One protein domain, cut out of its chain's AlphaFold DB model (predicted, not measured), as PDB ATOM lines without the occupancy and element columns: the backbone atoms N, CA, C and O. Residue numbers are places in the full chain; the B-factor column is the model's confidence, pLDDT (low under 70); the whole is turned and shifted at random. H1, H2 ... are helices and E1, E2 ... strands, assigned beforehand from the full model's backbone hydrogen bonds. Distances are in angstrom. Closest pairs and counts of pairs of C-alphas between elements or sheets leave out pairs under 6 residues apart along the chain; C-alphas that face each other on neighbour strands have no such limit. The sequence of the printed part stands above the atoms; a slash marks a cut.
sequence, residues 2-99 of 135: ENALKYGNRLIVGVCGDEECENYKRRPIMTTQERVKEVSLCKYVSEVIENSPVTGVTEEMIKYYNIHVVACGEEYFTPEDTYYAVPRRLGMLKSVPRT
ATOM      1  N   GLU A   2     202.109 164.846 208.695       94.81
ATOM      2  CA  GLU A   2     201.706 164.621 210.102       94.81
ATOM      3  C   GLU A   2     200.224 164.263 210.310       94.81
ATOM      4  O   GLU A   2     199.915 163.284 210.975       94.81
ATOM      5  N   ASN A   3     199.294 164.996 209.682       94.88
ATOM      6  CA  ASN A   3     197.859 164.707 209.804       94.88
ATOM      7  C   ASN A   3     197.467 163.289 209.350       94.88
ATOM      8  O   ASN A   3     196.491 162.759 209.867       94.88
ATOM      9  N   ALA A   4     198.204 162.672 208.421       95.44
ATOM     10  CA  ALA A   4     197.919 161.311 207.966       95.44
ATOM     11  C   ALA A   4     198.264 160.260 209.038       95.44
ATOM     12  O   ALA A   4     197.574 159.249 209.139       95.44
ATOM     13  N   LEU A   5     199.256 160.532 209.898       94.75
ATOM     14  CA  LEU A   5     199.628 159.660 211.022       94.75
ATOM     15  C   LEU A   5     198.559 159.604 212.125       94.75
ATOM     16  O   LEU A   5     198.627 158.766 213.014       94.75
ATOM     17  N   LYS A   6     197.518 160.442 212.066       95.56
ATOM     18  CA  LYS A   6     196.345 160.295 212.945       95.56
ATOM     19  C   LYS A   6     195.555 159.014 212.653       95.56
ATOM     20  O   LYS A   6     194.764 158.591 213.489       95.56
ATOM     21  N   TYR A   7     195.757 158.416 211.478       95.94
ATOM     22  CA  TYR A   7     195.032 157.234 211.014       95.94
ATOM     23  C   TYR A   7     195.890 155.960 210.973       95.94
ATOM     24  O   TYR A   7     195.405 154.921 210.533       95.94
ATOM     25  N   GLY A   8     197.153 156.018 211.406       94.56
ATOM     26  CA  GLY A   8     198.058 154.872 211.364       94.56
ATOM     27  C   GLY A   8     199.465 155.194 211.862       94.56
ATOM     28  O   GLY A   8     199.787 156.333 212.174       94.56
ATOM     29  N   ASN A   9     200.320 154.178 211.927       94.56
ATOM     30  CA  ASN A   9     201.677 154.266 212.481       94.56
ATOM     31  C   ASN A   9     202.798 154.162 211.430       94.56
ATOM     32  O   ASN A   9     203.952 154.438 211.748       94.56
ATOM     33  N   ARG A  10     202.471 153.776 210.191       96.81
ATOM     34  CA  ARG A  10     203.396 153.677 209.056       96.81
ATOM     35  C   ARG A  10     202.824 154.469 207.887       96.81
ATOM     36  O   ARG A  10     201.715 154.180 207.440       96.81
ATOM     37  N   LEU A  11     203.571 155.460 207.402       98.00
ATOM     38  CA  LEU A  11     203.143 156.322 206.300       98.00
ATOM     39  C   LEU A  11     203.947 156.007 205.040       98.00
ATOM     40  O   LEU A  11     205.151 156.254 204.989       98.00
ATOM     41  N   ILE A  12     203.254 155.502 204.023       97.88
ATOM     42  CA  ILE A  12     203.790 155.293 202.678       97.88
ATOM     43  C   ILE A  12     203.309 156.453 201.800       97.88
ATOM     44  O   ILE A  12     202.122 156.789 201.827       97.88
ATOM     45  N   VAL A  13     204.211 157.084 201.048       98.00
ATOM     46  CA  VAL A  13     203.883 158.227 200.181       98.00
ATOM     47  C   VAL A  13     204.238 157.918 198.732       98.00
ATOM     48  O   VAL A  13     205.394 157.655 198.420       98.00
ATOM     49  N   GLY A  14     203.252 158.001 197.840       97.44
ATOM     50  CA  GLY A  14     203.476 157.951 196.396       97.44
ATOM     51  C   GLY A  14     203.917 159.300 195.835       97.44
ATOM     52  O   GLY A  14     203.316 160.332 196.143       97.44
ATOM     53  N   VAL A  15     204.953 159.293 194.997       97.38
ATOM     54  CA  VAL A  15     205.450 160.462 194.263       97.38
ATOM     55  C   VAL A  15     205.305 160.198 192.768       97.38
ATOM     56  O   VAL A  15     205.912 159.271 192.241       97.38
ATOM     57  N   CYS A  16     204.503 161.011 192.078       96.25
ATOM     58  CA  CYS A  16     204.289 160.870 190.636       96.25
ATOM     59  C   CYS A  16     205.534 161.249 189.830       96.25
ATOM     60  O   CYS A  16     206.245 162.185 190.207       96.25
ATOM     61  N   GLY A  17     205.771 160.552 188.717       95.75
ATOM     62  CA  GLY A  17     206.894 160.815 187.811       95.75
ATOM     63  C   GLY A  17     206.742 162.120 187.023       95.75
ATOM     64  O   GLY A  17     205.641 162.658 186.898       95.75
ATOM     65  N   ASP A  18     207.851 162.651 186.504       94.50
ATOM     66  CA  ASP A  18     207.868 163.923 185.767       94.50
ATOM     67  C   ASP A  18     207.061 163.855 184.466       94.50
ATOM     68  O   ASP A  18     206.286 164.771 184.206       94.50
ATOM     69  N   GLU A  19     207.191 162.769 183.698       92.50
ATOM     70  CA  GLU A  19     206.472 162.575 182.428       92.50
ATOM     71  C   GLU A  19     204.952 162.514 182.636       92.50
ATOM     72  O   GLU A  19     204.188 163.191 181.947       92.50
ATOM     73  N   GLU A  20     204.490 161.758 183.638       91.69
ATOM     74  CA  GLU A  20     203.066 161.730 183.984       91.69
ATOM     75  C   GLU A  20     202.573 163.095 184.476       91.69
ATOM     76  O   GLU A  20     201.485 163.535 184.103       91.69
ATOM     77  N   CYS A  21     203.366 163.792 185.298       92.12
ATOM     78  CA  CYS A  21     203.007 165.120 185.790       92.12
ATOM     79  C   CYS A  21     202.911 166.151 184.656       92.12
ATOM     80  O   CYS A  21     202.029 167.016 184.691       92.12
ATOM     81  N   GLU A  22     203.799 166.065 183.666       92.06
ATOM     82  CA  GLU A  22     203.808 166.913 182.476       92.06
ATOM     83  C   GLU A  22     202.552 166.716 181.635       92.06
ATOM     84  O   GLU A  22     201.867 167.697 181.343       92.06
ATOM     85  N   ASN A  23     202.187 165.462 181.364       90.50
ATOM     86  CA  ASN A  23     200.971 165.123 180.626       90.50
ATOM     87  C   ASN A  23     199.686 165.481 181.387       90.50
ATOM     88  O   ASN A  23     198.675 165.826 180.780       90.50
ATOM     89  N   TYR A  24     199.712 165.401 182.719       85.38
ATOM     90  CA  TYR A  24     198.548 165.684 183.554       85.38
ATOM     91  C   TYR A  24     198.313 167.184 183.780       85.38
ATOM     92  O   TYR A  24     197.172 167.649 183.773       85.38
ATOM     93  N   LYS A  25     199.374 167.950 184.054       86.69
ATOM     94  CA  LYS A  25     199.242 169.348 184.488       86.69
ATOM     95  C   LYS A  25     200.371 170.240 184.003       86.69
ATOM     96  O   LYS A  25     200.110 171.285 183.416       86.69
ATOM     97  N   ARG A  26     201.606 169.910 184.379       89.31
ATOM     98  CA  ARG A  26     202.829 170.642 184.028       89.31
ATOM     99  C   ARG A  26     204.038 169.849 184.488       89.31
ATOM    100  O   ARG A  26     203.990 169.205 185.540       89.31
ATOM    101  N   ARG A  27     205.152 170.013 183.781       92.44
ATOM    102  CA  ARG A  27     206.435 169.494 184.237       92.44
ATOM    103  C   ARG A  27     206.818 170.130 185.587       92.44
ATOM    104  O   ARG A  27     206.761 171.361 185.719       92.44
ATOM    105  N   PRO A  28     207.134 169.336 186.623       93.88
ATOM    106  CA  PRO A  28     207.633 169.858 187.891       93.88
ATOM    107  C   PRO A  28     208.952 170.631 187.717       93.88
ATOM    108  O   PRO A  28     209.745 170.316 186.838       93.88
ATOM    109  N   ILE A  29     209.193 171.640 188.566       95.00
ATOM    110  CA  ILE A  29     210.488 172.353 188.604       95.00
ATOM    111  C   ILE A  29     211.579 171.436 189.176       95.00
ATOM    112  O   ILE A  29     212.695 171.427 188.676       95.00
ATOM    113  N   MET A  30     211.238 170.674 190.220       96.25
ATOM    114  CA  MET A  30     212.104 169.654 190.810       96.25
ATOM    115  C   MET A  30     211.863 168.318 190.114       96.25
ATOM    116  O   MET A  30     210.709 167.890 190.016       96.25
ATOM    117  N   THR A  31     212.936 167.652 189.705       96.88
ATOM    118  CA  THR A  31     212.913 166.308 189.117       96.88
ATOM    119  C   THR A  31     212.251 165.289 190.049       96.88
ATOM    120  O   THR A  31     212.155 165.481 191.265       96.88
ATOM    121  N   THR A  32     211.819 164.161 189.490       96.56
ATOM    122  CA  THR A  32     211.236 163.044 190.250       96.56
ATOM    123  C   THR A  32     212.171 162.602 191.368       96.56
ATOM    124  O   THR A  32     211.735 162.468 192.508       96.56
ATOM    125  N   GLN A  33     213.464 162.473 191.070       97.44
ATOM    126  CA  GLN A  33     214.485 162.050 192.028       97.44
ATOM    127  C   GLN A  33     214.668 163.049 193.174       97.44
ATOM    128  O   GLN A  33     214.708 162.653 194.340       97.44
ATOM    129  N   GLU A  34     214.701 164.352 192.878       98.06
ATOM    130  CA  GLU A  34     214.737 165.388 193.918       98.06
ATOM    131  C   GLU A  34     213.493 165.316 194.805       98.06
ATOM    132  O   GLU A  34     213.604 165.314 196.027       98.06
ATOM    133  N   ARG A  35     212.301 165.178 194.212       97.69
ATOM    134  CA  ARG A  35     211.043 165.089 194.969       97.69
ATOM    135  C   ARG A  35     210.966 163.828 195.828       97.69
ATOM    136  O   ARG A  35     210.526 163.916 196.971       97.69
ATOM    137  N   VAL A  36     211.403 162.676 195.319       98.25
ATOM    138  CA  VAL A  36     211.483 161.418 196.084       98.25
ATOM    139  C   VAL A  36     212.414 161.581 197.282       98.25
ATOM    140  O   VAL A  36     212.044 161.207 198.395       98.25
ATOM    141  N   LYS A  37     213.586 162.193 197.080       98.00
ATOM    142  CA  LYS A  37     214.556 162.448 198.149       98.00
ATOM    143  C   LYS A  37     214.024 163.420 199.205       98.00
ATOM    144  O   LYS A  37     214.157 163.156 200.392       98.00
ATOM    145  N   GLU A  38     213.383 164.512 198.800       97.56
ATOM    146  CA  GLU A  38     212.758 165.446 199.747       97.56
ATOM    147  C   GLU A  38     211.662 164.769 200.582       97.56
ATOM    148  O   GLU A  38     211.581 164.954 201.797       97.56
ATOM    149  N   VAL A  39     210.825 163.942 199.947       97.94
ATOM    150  CA  VAL A  39     209.757 163.213 200.641       97.94
ATOM    151  C   VAL A  39     210.331 162.170 201.601       97.94
ATOM    152  O   VAL A  39     209.811 162.040 202.709       97.94
ATOM    153  N   SER A  40     211.406 161.464 201.236       97.44
ATOM    154  CA  SER A  40     212.025 160.452 202.104       97.44
ATOM    155  C   SER A  40     212.740 161.049 203.321       97.44
ATOM    156  O   SER A  40     212.820 160.398 204.360       97.44
ATOM    157  N   LEU A  41     213.199 162.301 203.236       97.88
ATOM    158  CA  LEU A  41     213.791 163.037 204.360       97.88
ATOM    159  C   LEU A  41     212.749 163.600 205.340       97.88
ATOM    160  O   LEU A  41     213.094 164.093 206.418       97.88
ATOM    161  N   CYS A  42     211.461 163.534 205.003       97.31
ATOM    162  CA  CYS A  42     210.407 163.957 205.907       97.31
ATOM    163  C   CYS A  42     210.287 162.987 207.090       97.31
ATOM    164  O   CYS A  42     209.916 161.831 206.919       97.31
ATOM    165  N   LYS A  43     210.479 163.491 208.317       97.12
ATOM    166  CA  LYS A  43     210.440 162.702 209.570       97.12
ATOM    167  C   LYS A  43     209.175 161.857 209.802       97.12
ATOM    168  O   LYS A  43     209.162 161.016 210.691       97.12
ATOM    169  N   TYR A  44     208.091 162.140 209.082       97.25
ATOM    170  CA  TYR A  44     206.815 161.430 209.203       97.25
ATOM    171  C   TYR A  44     206.680 160.260 208.220       97.25
ATOM    172  O   TYR A  44     205.757 159.465 208.365       97.25
ATOM    173  N   VAL A  45     207.526 160.197 207.190       97.88
ATOM    174  CA  VAL A  45     207.428 159.234 206.090       97.88
ATOM    175  C   VAL A  45     208.239 157.992 206.429       97.88
ATOM    176  O   VAL A  45     209.382 158.086 206.861       97.88
ATOM    177  N   SER A  46     207.633 156.824 206.240       97.75
ATOM    178  CA  SER A  46     208.282 155.529 206.450       97.75
ATOM    179  C   SER A  46     208.837 154.948 205.150       97.75
ATOM    180  O   SER A  46     209.868 154.289 205.168       97.75
ATOM    181  N   GLU A  47     208.142 155.165 204.033       97.38
ATOM    182  CA  GLU A  47     208.503 154.620 202.725       97.38
ATOM    183  C   GLU A  47     207.979 155.526 201.609       97.38
ATOM    184  O   GLU A  47     206.929 156.165 201.751       97.38
ATOM    185  N   VAL A  48     208.706 155.572 200.495       98.12
ATOM    186  CA  VAL A  48     208.335 156.344 199.309       98.12
ATOM    187  C   VAL A  48     208.168 155.401 198.128       98.12
ATOM    188  O   VAL A  48     209.057 154.605 197.846       98.12
ATOM    189  N   ILE A  49     207.042 155.526 197.427       97.12
ATOM    190  CA  ILE A  49     206.797 154.856 196.151       97.12
ATOM    191  C   ILE A  49     207.130 155.857 195.050       97.12
ATOM    192  O   ILE A  49     206.412 156.843 194.853       97.12
ATOM    193  N   GLU A  50     208.234 155.623 194.353       96.44
ATOM    194  CA  GLU A  50     208.601 156.390 193.168       96.44
ATOM    195  C   GLU A  50     207.692 156.028 191.978       96.44
ATOM    196  O   GLU A  50     207.246 154.890 191.856       96.44
ATOM    197  N   ASN A  51     207.428 156.999 191.097       94.56
ATOM    198  CA  ASN A  51     206.598 156.842 189.897       94.56
ATOM    199  C   ASN A  51     205.193 156.303 190.208       94.56
ATOM    200  O   ASN A  51     204.641 155.480 189.483       94.56
ATOM    201  N   SER A  52     204.605 156.786 191.305       95.25
ATOM    202  CA  SER A  52     203.219 156.474 191.654       95.25
ATOM    203  C   SER A  52     202.267 157.077 190.612       95.25
ATOM    204  O   SER A  52     202.409 158.260 190.297       95.25
ATOM    205  N   PRO A  53     201.260 156.330 190.134       93.19
ATOM    206  CA  PRO A  53     200.404 156.777 189.042       93.19
ATOM    207  C   PRO A  53     199.586 158.022 189.407       93.19
ATOM    208  O   PRO A  53     198.956 158.084 190.467       93.19
ATOM    209  N   VAL A  54     199.532 159.000 188.499       91.94
ATOM    210  CA  VAL A  54     198.667 160.194 188.628       91.94
ATOM    211  C   VAL A  54     197.175 159.863 188.561       91.94
ATOM    212  O   VAL A  54     196.349 160.660 188.999       91.94
ATOM    213  N   THR A  55     196.812 158.697 188.022       90.69
ATOM    214  CA  THR A  55     195.418 158.241 187.885       90.69
ATOM    215  C   THR A  55     194.781 157.830 189.209       90.69
ATOM    216  O   THR A  55     193.561 157.684 189.265       90.69
ATOM    217  N   GLY A  56     195.567 157.717 190.282       92.25
ATOM    218  CA  GLY A  56     195.069 157.450 191.626       92.25
ATOM    219  C   GLY A  56     195.535 156.119 192.202       92.25
ATOM    220  O   GLY A  56     196.437 155.466 191.688       92.25
ATOM    221  N   VAL A  57     194.926 155.722 193.320       95.62
ATOM    222  CA  VAL A  57     195.316 154.509 194.059       95.62
ATOM    223  C   VAL A  57     194.500 153.313 193.570       95.62
ATOM    224  O   VAL A  57     193.274 153.330 193.668       95.62
ATOM    225  N   THR A  58     195.167 152.258 193.094       96.00
ATOM    226  CA  THR A  58     194.501 151.042 192.588       96.00
ATOM    227  C   THR A  58     194.336 149.958 193.663       96.00
ATOM    228  O   THR A  58     194.970 150.004 194.721       96.00
ATOM    229  N   GLU A  59     193.490 148.951 193.408       96.75
ATOM    230  CA  GLU A  59     193.345 147.805 194.321       96.75
ATOM    231  C   GLU A  59     194.633 146.982 194.428       96.75
ATOM    232  O   GLU A  59     194.943 146.452 195.495       96.75
ATOM    233  N   GLU A  60     195.383 146.866 193.334       96.75
ATOM    234  CA  GLU A  60     196.657 146.150 193.278       96.75
ATOM    235  C   GLU A  60     197.687 146.835 194.171       96.75
ATOM    236  O   GLU A  60     198.343 146.159 194.960       96.75
ATOM    237  N   MET A  61     197.771 148.171 194.121       96.38
ATOM    238  CA  MET A  61     198.629 148.942 195.025       96.38
ATOM    239  C   MET A  61     198.227 148.735 196.485       96.38
ATOM    240  O   MET A  61     199.089 148.510 197.334       96.38
ATOM    241  N   ILE A  62     196.923 148.772 196.780       97.06
ATOM    242  CA  ILE A  62     196.409 148.557 198.138       97.06
ATOM    243  C   ILE A  62     196.821 147.182 198.669       97.06
ATOM    244  O   ILE A  62     197.318 147.088 199.791       97.06
ATOM    245  N   LYS A  63     196.660 146.130 197.859       97.62
ATOM    246  CA  LYS A  63     197.022 144.753 198.226       97.62
ATOM    247  C   LYS A  63     198.537 144.584 198.362       97.62
ATOM    248  O   LYS A  63     198.992 144.035 199.358       97.62
ATOM    249  N   TYR A  64     199.310 145.079 197.396       97.44
ATOM    250  CA  TYR A  64     200.765 144.917 197.350       97.44
ATOM    251  C   TYR A  64     201.469 145.604 198.526       97.44
ATOM    252  O   TYR A  64     202.291 144.990 199.200       97.44
ATOM    253  N   TYR A  65     201.103 146.856 198.819       96.69
ATOM    254  CA  TYR A  65     201.698 147.629 199.916       96.69
ATOM    255  C   TYR A  65     201.009 147.406 201.270       96.69
ATOM    256  O   TYR A  65     201.400 148.023 202.264       96.69
ATOM    257  N   ASN A  66     199.995 146.534 201.326       96.94
ATOM    258  CA  ASN A  66     199.174 146.274 202.511       96.94
ATOM    259  C   ASN A  66     198.633 147.573 203.148       96.94
ATOM    260  O   ASN A  66     198.849 147.871 204.328       96.94
ATOM    261  N   ILE A  67     197.980 148.395 202.324       97.62
ATOM    262  CA  ILE A  67     197.427 149.691 202.726       97.62
ATOM    263  C   ILE A  67     196.093 149.460 203.437       97.62
ATOM    264  O   ILE A  67     195.233 148.756 202.924       97.62
ATOM    265  N   HIS A  68     195.896 150.095 204.594       97.56
ATOM    266  CA  HIS A  68     194.656 149.988 205.382       97.56
ATOM    267  C   HIS A  68     193.795 151.258 205.306       97.56
ATOM    268  O   HIS A  68     192.578 151.210 205.463       97.56
ATOM    269  N   VAL A  69     194.432 152.405 205.059       97.75
ATOM    270  CA  VAL A  69     193.806 153.726 204.977       97.75
ATOM    271  C   VAL A  69     194.503 154.524 203.882       97.75
ATOM    272  O   VAL A  69     195.728 154.489 203.781       97.75
ATOM    273  N   VAL A  70     193.735 155.280 203.098       97.81
ATOM    274  CA  VAL A  70     194.265 156.262 202.143       97.81
ATOM    275  C   VAL A  70     193.873 157.656 202.612       97.81
ATOM    276  O   VAL A  70     192.692 157.935 202.796       97.81
ATOM    277  N   ALA A  71     194.854 158.534 202.812       97.31
ATOM    278  CA  ALA A  71     194.623 159.923 203.200       97.31
ATOM    279  C   ALA A  71     194.724 160.852 201.981       97.31
ATOM    280  O   ALA A  71     195.737 160.834 201.283       97.31
ATOM    281  N   CYS A  72     193.712 161.690 201.746       95.94
ATOM    282  CA  CYS A  72     193.699 162.687 200.672       95.94
ATOM    283  C   CYS A  72     193.389 164.095 201.201       95.94
ATOM    284  O   CYS A  72     192.874 164.263 202.308       95.94
ATOM    285  N   GLY A  73     193.720 165.122 200.414       95.25
ATOM    286  CA  GLY A  73     193.290 166.491 200.708       95.25
ATOM    287  C   GLY A  73     191.765 166.619 200.677       95.25
ATOM    288  O   GLY A  73     191.091 165.882 199.959       95.25
ATOM    289  N   GLU A  74     191.219 167.559 201.449       95.12
ATOM    290  CA  GLU A  74     189.775 167.838 201.499       95.12
ATOM    291  C   GLU A  74     189.179 168.119 200.111       95.12
ATOM    292  O   GLU A  74     188.045 167.729 199.849       95.12
ATOM    293  N   GLU A  75     189.961 168.705 199.199       93.69
ATOM    294  CA  GLU A  75     189.559 168.982 197.816       93.69
ATOM    295  C   GLU A  75     189.225 167.726 196.990       93.69
ATOM    296  O   GLU A  75     188.498 167.828 196.007       93.69
ATOM    297  N   TYR A  76     189.713 166.550 197.396       94.75
ATOM    298  CA  TYR A  76     189.463 165.266 196.730       94.75
ATOM    299  C   TYR A  76     188.470 164.384 197.502       94.75
ATOM    300  O   TYR A  76     188.156 163.258 197.106       94.75
ATOM    301  N   PHE A  77     187.954 164.858 198.637       95.50
ATOM    302  CA  PHE A  77     187.010 164.102 199.458       95.50
ATOM    303  C   PHE A  77     185.555 164.310 199.000       95.50
ATOM    304  O   PHE A  77     184.659 164.487 199.819       95.50
ATOM    305  N   THR A  78     185.305 164.260 197.687       95.31
ATOM    306  CA  THR A  78     183.961 164.394 197.097       95.31
ATOM    307  C   THR A  78     183.575 163.136 196.308       95.31
ATOM    308  O   THR A  78     184.463 162.423 195.839       95.31
ATOM    309  N   PRO A  79     182.280 162.799 196.172       93.62
ATOM    310  CA  PRO A  79     181.845 161.620 195.416       93.62
ATOM    311  C   PRO A  79     182.239 161.623 193.929       93.62
ATOM    312  O   PRO A  79     182.342 160.557 193.333       93.62
ATOM    313  N   GLU A  80     182.455 162.801 193.344       94.81
ATOM    314  CA  GLU A  80     182.764 163.002 191.922       94.81
ATOM    315  C   GLU A  80     184.252 162.802 191.601       94.81
ATOM    316  O   GLU A  80     184.622 162.668 190.435       94.81
ATOM    317  N   ASP A  81     185.111 162.784 192.623       94.50
ATOM    318  CA  ASP A  81     186.540 162.551 192.463       94.50
ATOM    319  C   ASP A  81     186.831 161.118 191.986       94.50
ATOM    320  O   ASP A  81     186.445 160.130 192.622       94.50
ATOM    321  N   THR A  82     187.568 161.014 190.880       93.44
ATOM    322  CA  THR A  82     187.921 159.735 190.258       93.44
ATOM    323  C   THR A  82     189.235 159.155 190.783       93.44
ATOM    324  O   THR A  82     189.367 157.931 190.828       93.44
ATOM    325  N   TYR A  83     190.174 159.985 191.252       93.81
ATOM    326  CA  TYR A  83     191.501 159.547 191.714       93.81
ATOM    327  C   TYR A  83     191.434 158.637 192.945       93.81
ATOM    328  O   TYR A  83     192.216 157.696 193.098       93.81
ATOM    329  N   TYR A  84     190.484 158.896 193.840       96.62
ATOM    330  CA  TYR A  84     190.307 158.142 195.076       96.62
ATOM    331  C   TYR A  84     189.024 157.301 195.075       96.62
ATOM    332  O   TYR A  84     188.559 156.880 196.137       96.62
ATOM    333  N   ALA A  85     188.465 156.997 193.899       96.69
ATOM    334  CA  ALA A  85     187.248 156.195 193.769       96.69
ATOM    335  C   ALA A  85     187.392 154.786 194.378       96.69
ATOM    336  O   ALA A  85     186.496 154.320 195.085       96.69
ATOM    337  N   VAL A  86     188.534 154.121 194.164       97.38
ATOM    338  CA  VAL A  86     188.812 152.784 194.719       97.38
ATOM    339  C   VAL A  86     188.851 152.799 196.253       97.38
ATOM    340  O   VAL A  86     188.020 152.117 196.860       97.38
ATOM    341  N   PRO A  87     189.723 153.580 196.926       97.69
ATOM    342  CA  PRO A  87     189.735 153.613 198.387       97.69
ATOM    343  C   PRO A  87     188.430 154.152 198.990       97.69
ATOM    344  O   PRO A  87     188.066 153.748 200.093       97.69
ATOM    345  N   ARG A  88     187.688 155.016 198.281       97.62
ATOM    346  CA  ARG A  88     186.349 155.462 198.701       97.62
ATOM    347  C   ARG A  88     185.353 154.308 198.715       97.62
ATOM    348  O   ARG A  88     184.710 154.084 199.736       97.62
ATOM    349  N   ARG A  89     185.261 153.548 197.617       97.25
ATOM    350  CA  ARG A  89     184.383 152.372 197.503       97.25
ATOM    351  C   ARG A  89     184.699 151.313 198.559       97.25
ATOM    352  O   ARG A  89     183.786 150.667 199.055       97.25
ATOM    353  N   LEU A  90     185.973 151.160 198.919       97.50
ATOM    354  CA  LEU A  90     186.424 150.225 199.956       97.50
ATOM    355  C   LEU A  90     186.242 150.753 201.394       97.50
ATOM    356  O   LEU A  90     186.546 150.038 202.343       97.50
ATOM    357  N   GLY A  91     185.770 151.991 201.585       97.44
ATOM    358  CA  GLY A  91     185.592 152.591 202.915       97.44
ATOM    359  C   GLY A  91     186.900 152.991 203.614       97.44
ATOM    360  O   GLY A  91     186.918 153.207 204.825       97.44
ATOM    361  N   MET A  92     187.997 153.107 202.863       97.62
ATOM    362  CA  MET A  92     189.357 153.332 203.371       97.62
ATOM    363  C   MET A  92     189.816 154.792 203.266       97.62
ATOM    364  O   MET A  92     190.862 155.149 203.809       97.62
ATOM    365  N   LEU A  93     189.075 155.641 202.548       98.06
ATOM    366  CA  LEU A  93     189.458 157.031 202.302       98.06
ATOM    367  C   LEU A  93     189.233 157.919 203.538       98.06
ATOM    368  O   LEU A  93     188.165 157.892 204.155       98.06
ATOM    369  N   LYS A  94     190.221 158.753 203.871       97.81
ATOM    370  CA  LYS A  94     190.165 159.767 204.933       97.81
ATOM    371  C   LYS A  94     190.630 161.116 204.400       97.81
ATOM    372  O   LYS A  94     191.607 161.181 203.659       97.81
ATOM    373  N   SER A  95     189.970 162.195 204.809       96.94
ATOM    374  CA  SER A  95     190.415 163.550 204.486       96.94
ATOM    375  C   SER A  95     191.461 164.055 205.487       96.94
ATOM    376  O   SER A  95     191.461 163.701 206.674       96.94
ATOM    377  N   VAL A  96     192.369 164.899 204.999       96.50
ATOM    378  CA  VAL A  96     193.306 165.680 205.808       96.50
ATOM    379  C   VAL A  96     193.249 167.158 205.409       96.50
ATOM    380  O   VAL A  96     193.267 167.469 204.216       96.50
ATOM    381  N   PRO A  97     193.227 168.088 206.382       94.56
ATOM    382  CA  PRO A  97     193.135 169.509 206.081       94.56
ATOM    383  C   PRO A  97     194.447 170.038 205.503       94.56
ATOM    384  O   PRO A  97     195.545 169.595 205.869       94.56
ATOM    385  N   ARG A  98     194.330 171.047 204.637       91.56
ATOM    386  CA  ARG A  98     195.482 171.777 204.094       91.56
ATOM    387  C   ARG A  98     196.119 172.676 205.152       91.56
ATOM    388  O   ARG A  98     195.436 173.316 205.951       91.56
ATOM    389  N   THR A  99     197.440 172.820 205.086       92.25
ATOM    390  CA  THR A  99     198.143 173.873 205.826       92.25
ATOM    391  C   THR A  99     197.852 175.226 205.178       92.25
ATOM    392  O   THR A  99     198.144 175.436 203.999       92.25
TER     393      THR A  99
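Overview. This is residues 2 to 99 of the 135 residues of the protein "CTP:phosphoethanolamine cytidylyltransferase" of Angomonas deanei (UniProt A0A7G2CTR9). Two small parallel strand pairs, E1 with E2 and E3 with E4, stand apart from each other, and each pair gives both strands of its own strand-helix-strand unit, with H2 and H3 between E1 and E2 in the chain and H5 between E3 and E4. H3 packs on the pair E1 and E2, while H1, at the start of the printed part, packs on the other pair, E3 and E4; H2 lies far out beyond the end of E1. The printed part has 98 residues with five named helices and four named strands, in the order H1 E1 H2 H3 E2 H4 E3 H5 E4. The class is mixed, helices and strands, and each of the two sheets, E1 = E2 and E3 = E4, is parallel. The whole is compact and rounded, with a radius of gyration of the C-alphas of 13.4 A and spans of 34 by 30 by 30 A.

Arrangement. E1, residues 12 to 15, and E2, residues 47 to 50, are parallel neighbours at 23 degrees, with N 13 and O 47 within hydrogen-bond range at 3.0 A and N 49 and O 13 at 2.9 A. Between them in the chain come H2, residues 18 to 24, and H3, residues 32 to 40; this is a strand-helix-strand unit, two parallel neighbour strands with helices between, and its crossover is right-handed. The closest C-alphas of H3 and E2 are those of Ser 40 and Val 48, 6.2 A apart, and of H3 and E1 those of Val 15 and Val 36, 6.4 A. H2 and H3 are close but not clearly touching, about perpendicular at 80 degrees; their closest C-alphas, Asp 18 and Thr 32, are 5.7 A apart. E3, residues 70 to 73, and E4, residues 93 to 96, are parallel neighbours at 40 degrees, with N 94 and O 70 within hydrogen-bond range at 2.8 A. With H5, residues 85 to 89, they make the second unit, also right-handed. The closest C-alphas of H5 and E4 are those of Pro 87 and Leu 93, 5.2 A apart. H1, residues 2 to 7, has its C-alpha of Ala 4 at 6.0 A from that of Ala 71 in E3. H4, residues 59 to 64, and H5 are close but not clearly touching; the closest C-alphas are those of Glu 59 and Val 86, 6.7 A apart. E1 and E3 are apart, as are E2 and E4. Each O i to N i+4 pair is within hydrogen-bond range in H2, H3, H4 and H5; in H1 0 of 2 are, but 3 of 3 O i to N i+3 pairs are.

Along the chain. H1 begins at C-alpha 2 (201.706, 164.621, 210.102) and is 10.0 A from first to last C-alpha. E1 is 10.0 A long, H2 9.7 A, E2 9.7 A, H4 8.5 A, E3 10.4 A and H5 6.1 A. H3, the longest helix, is 12.2 A long and begins at C-alpha 32 (211.236, 163.044, 190.250). E4, 10.1 A, ends at C-alpha 96 (193.306, 165.680, 205.808).

Size, cuts and confidence. The two C-alphas farthest apart, those of Ile 29 and Gly 91, are 34.9 A apart. The printed part has no cut. The link from E3 to H5, 11 residues, is long. The mean pLDDT of the printed part is 95.6, and no printed residue is under 70.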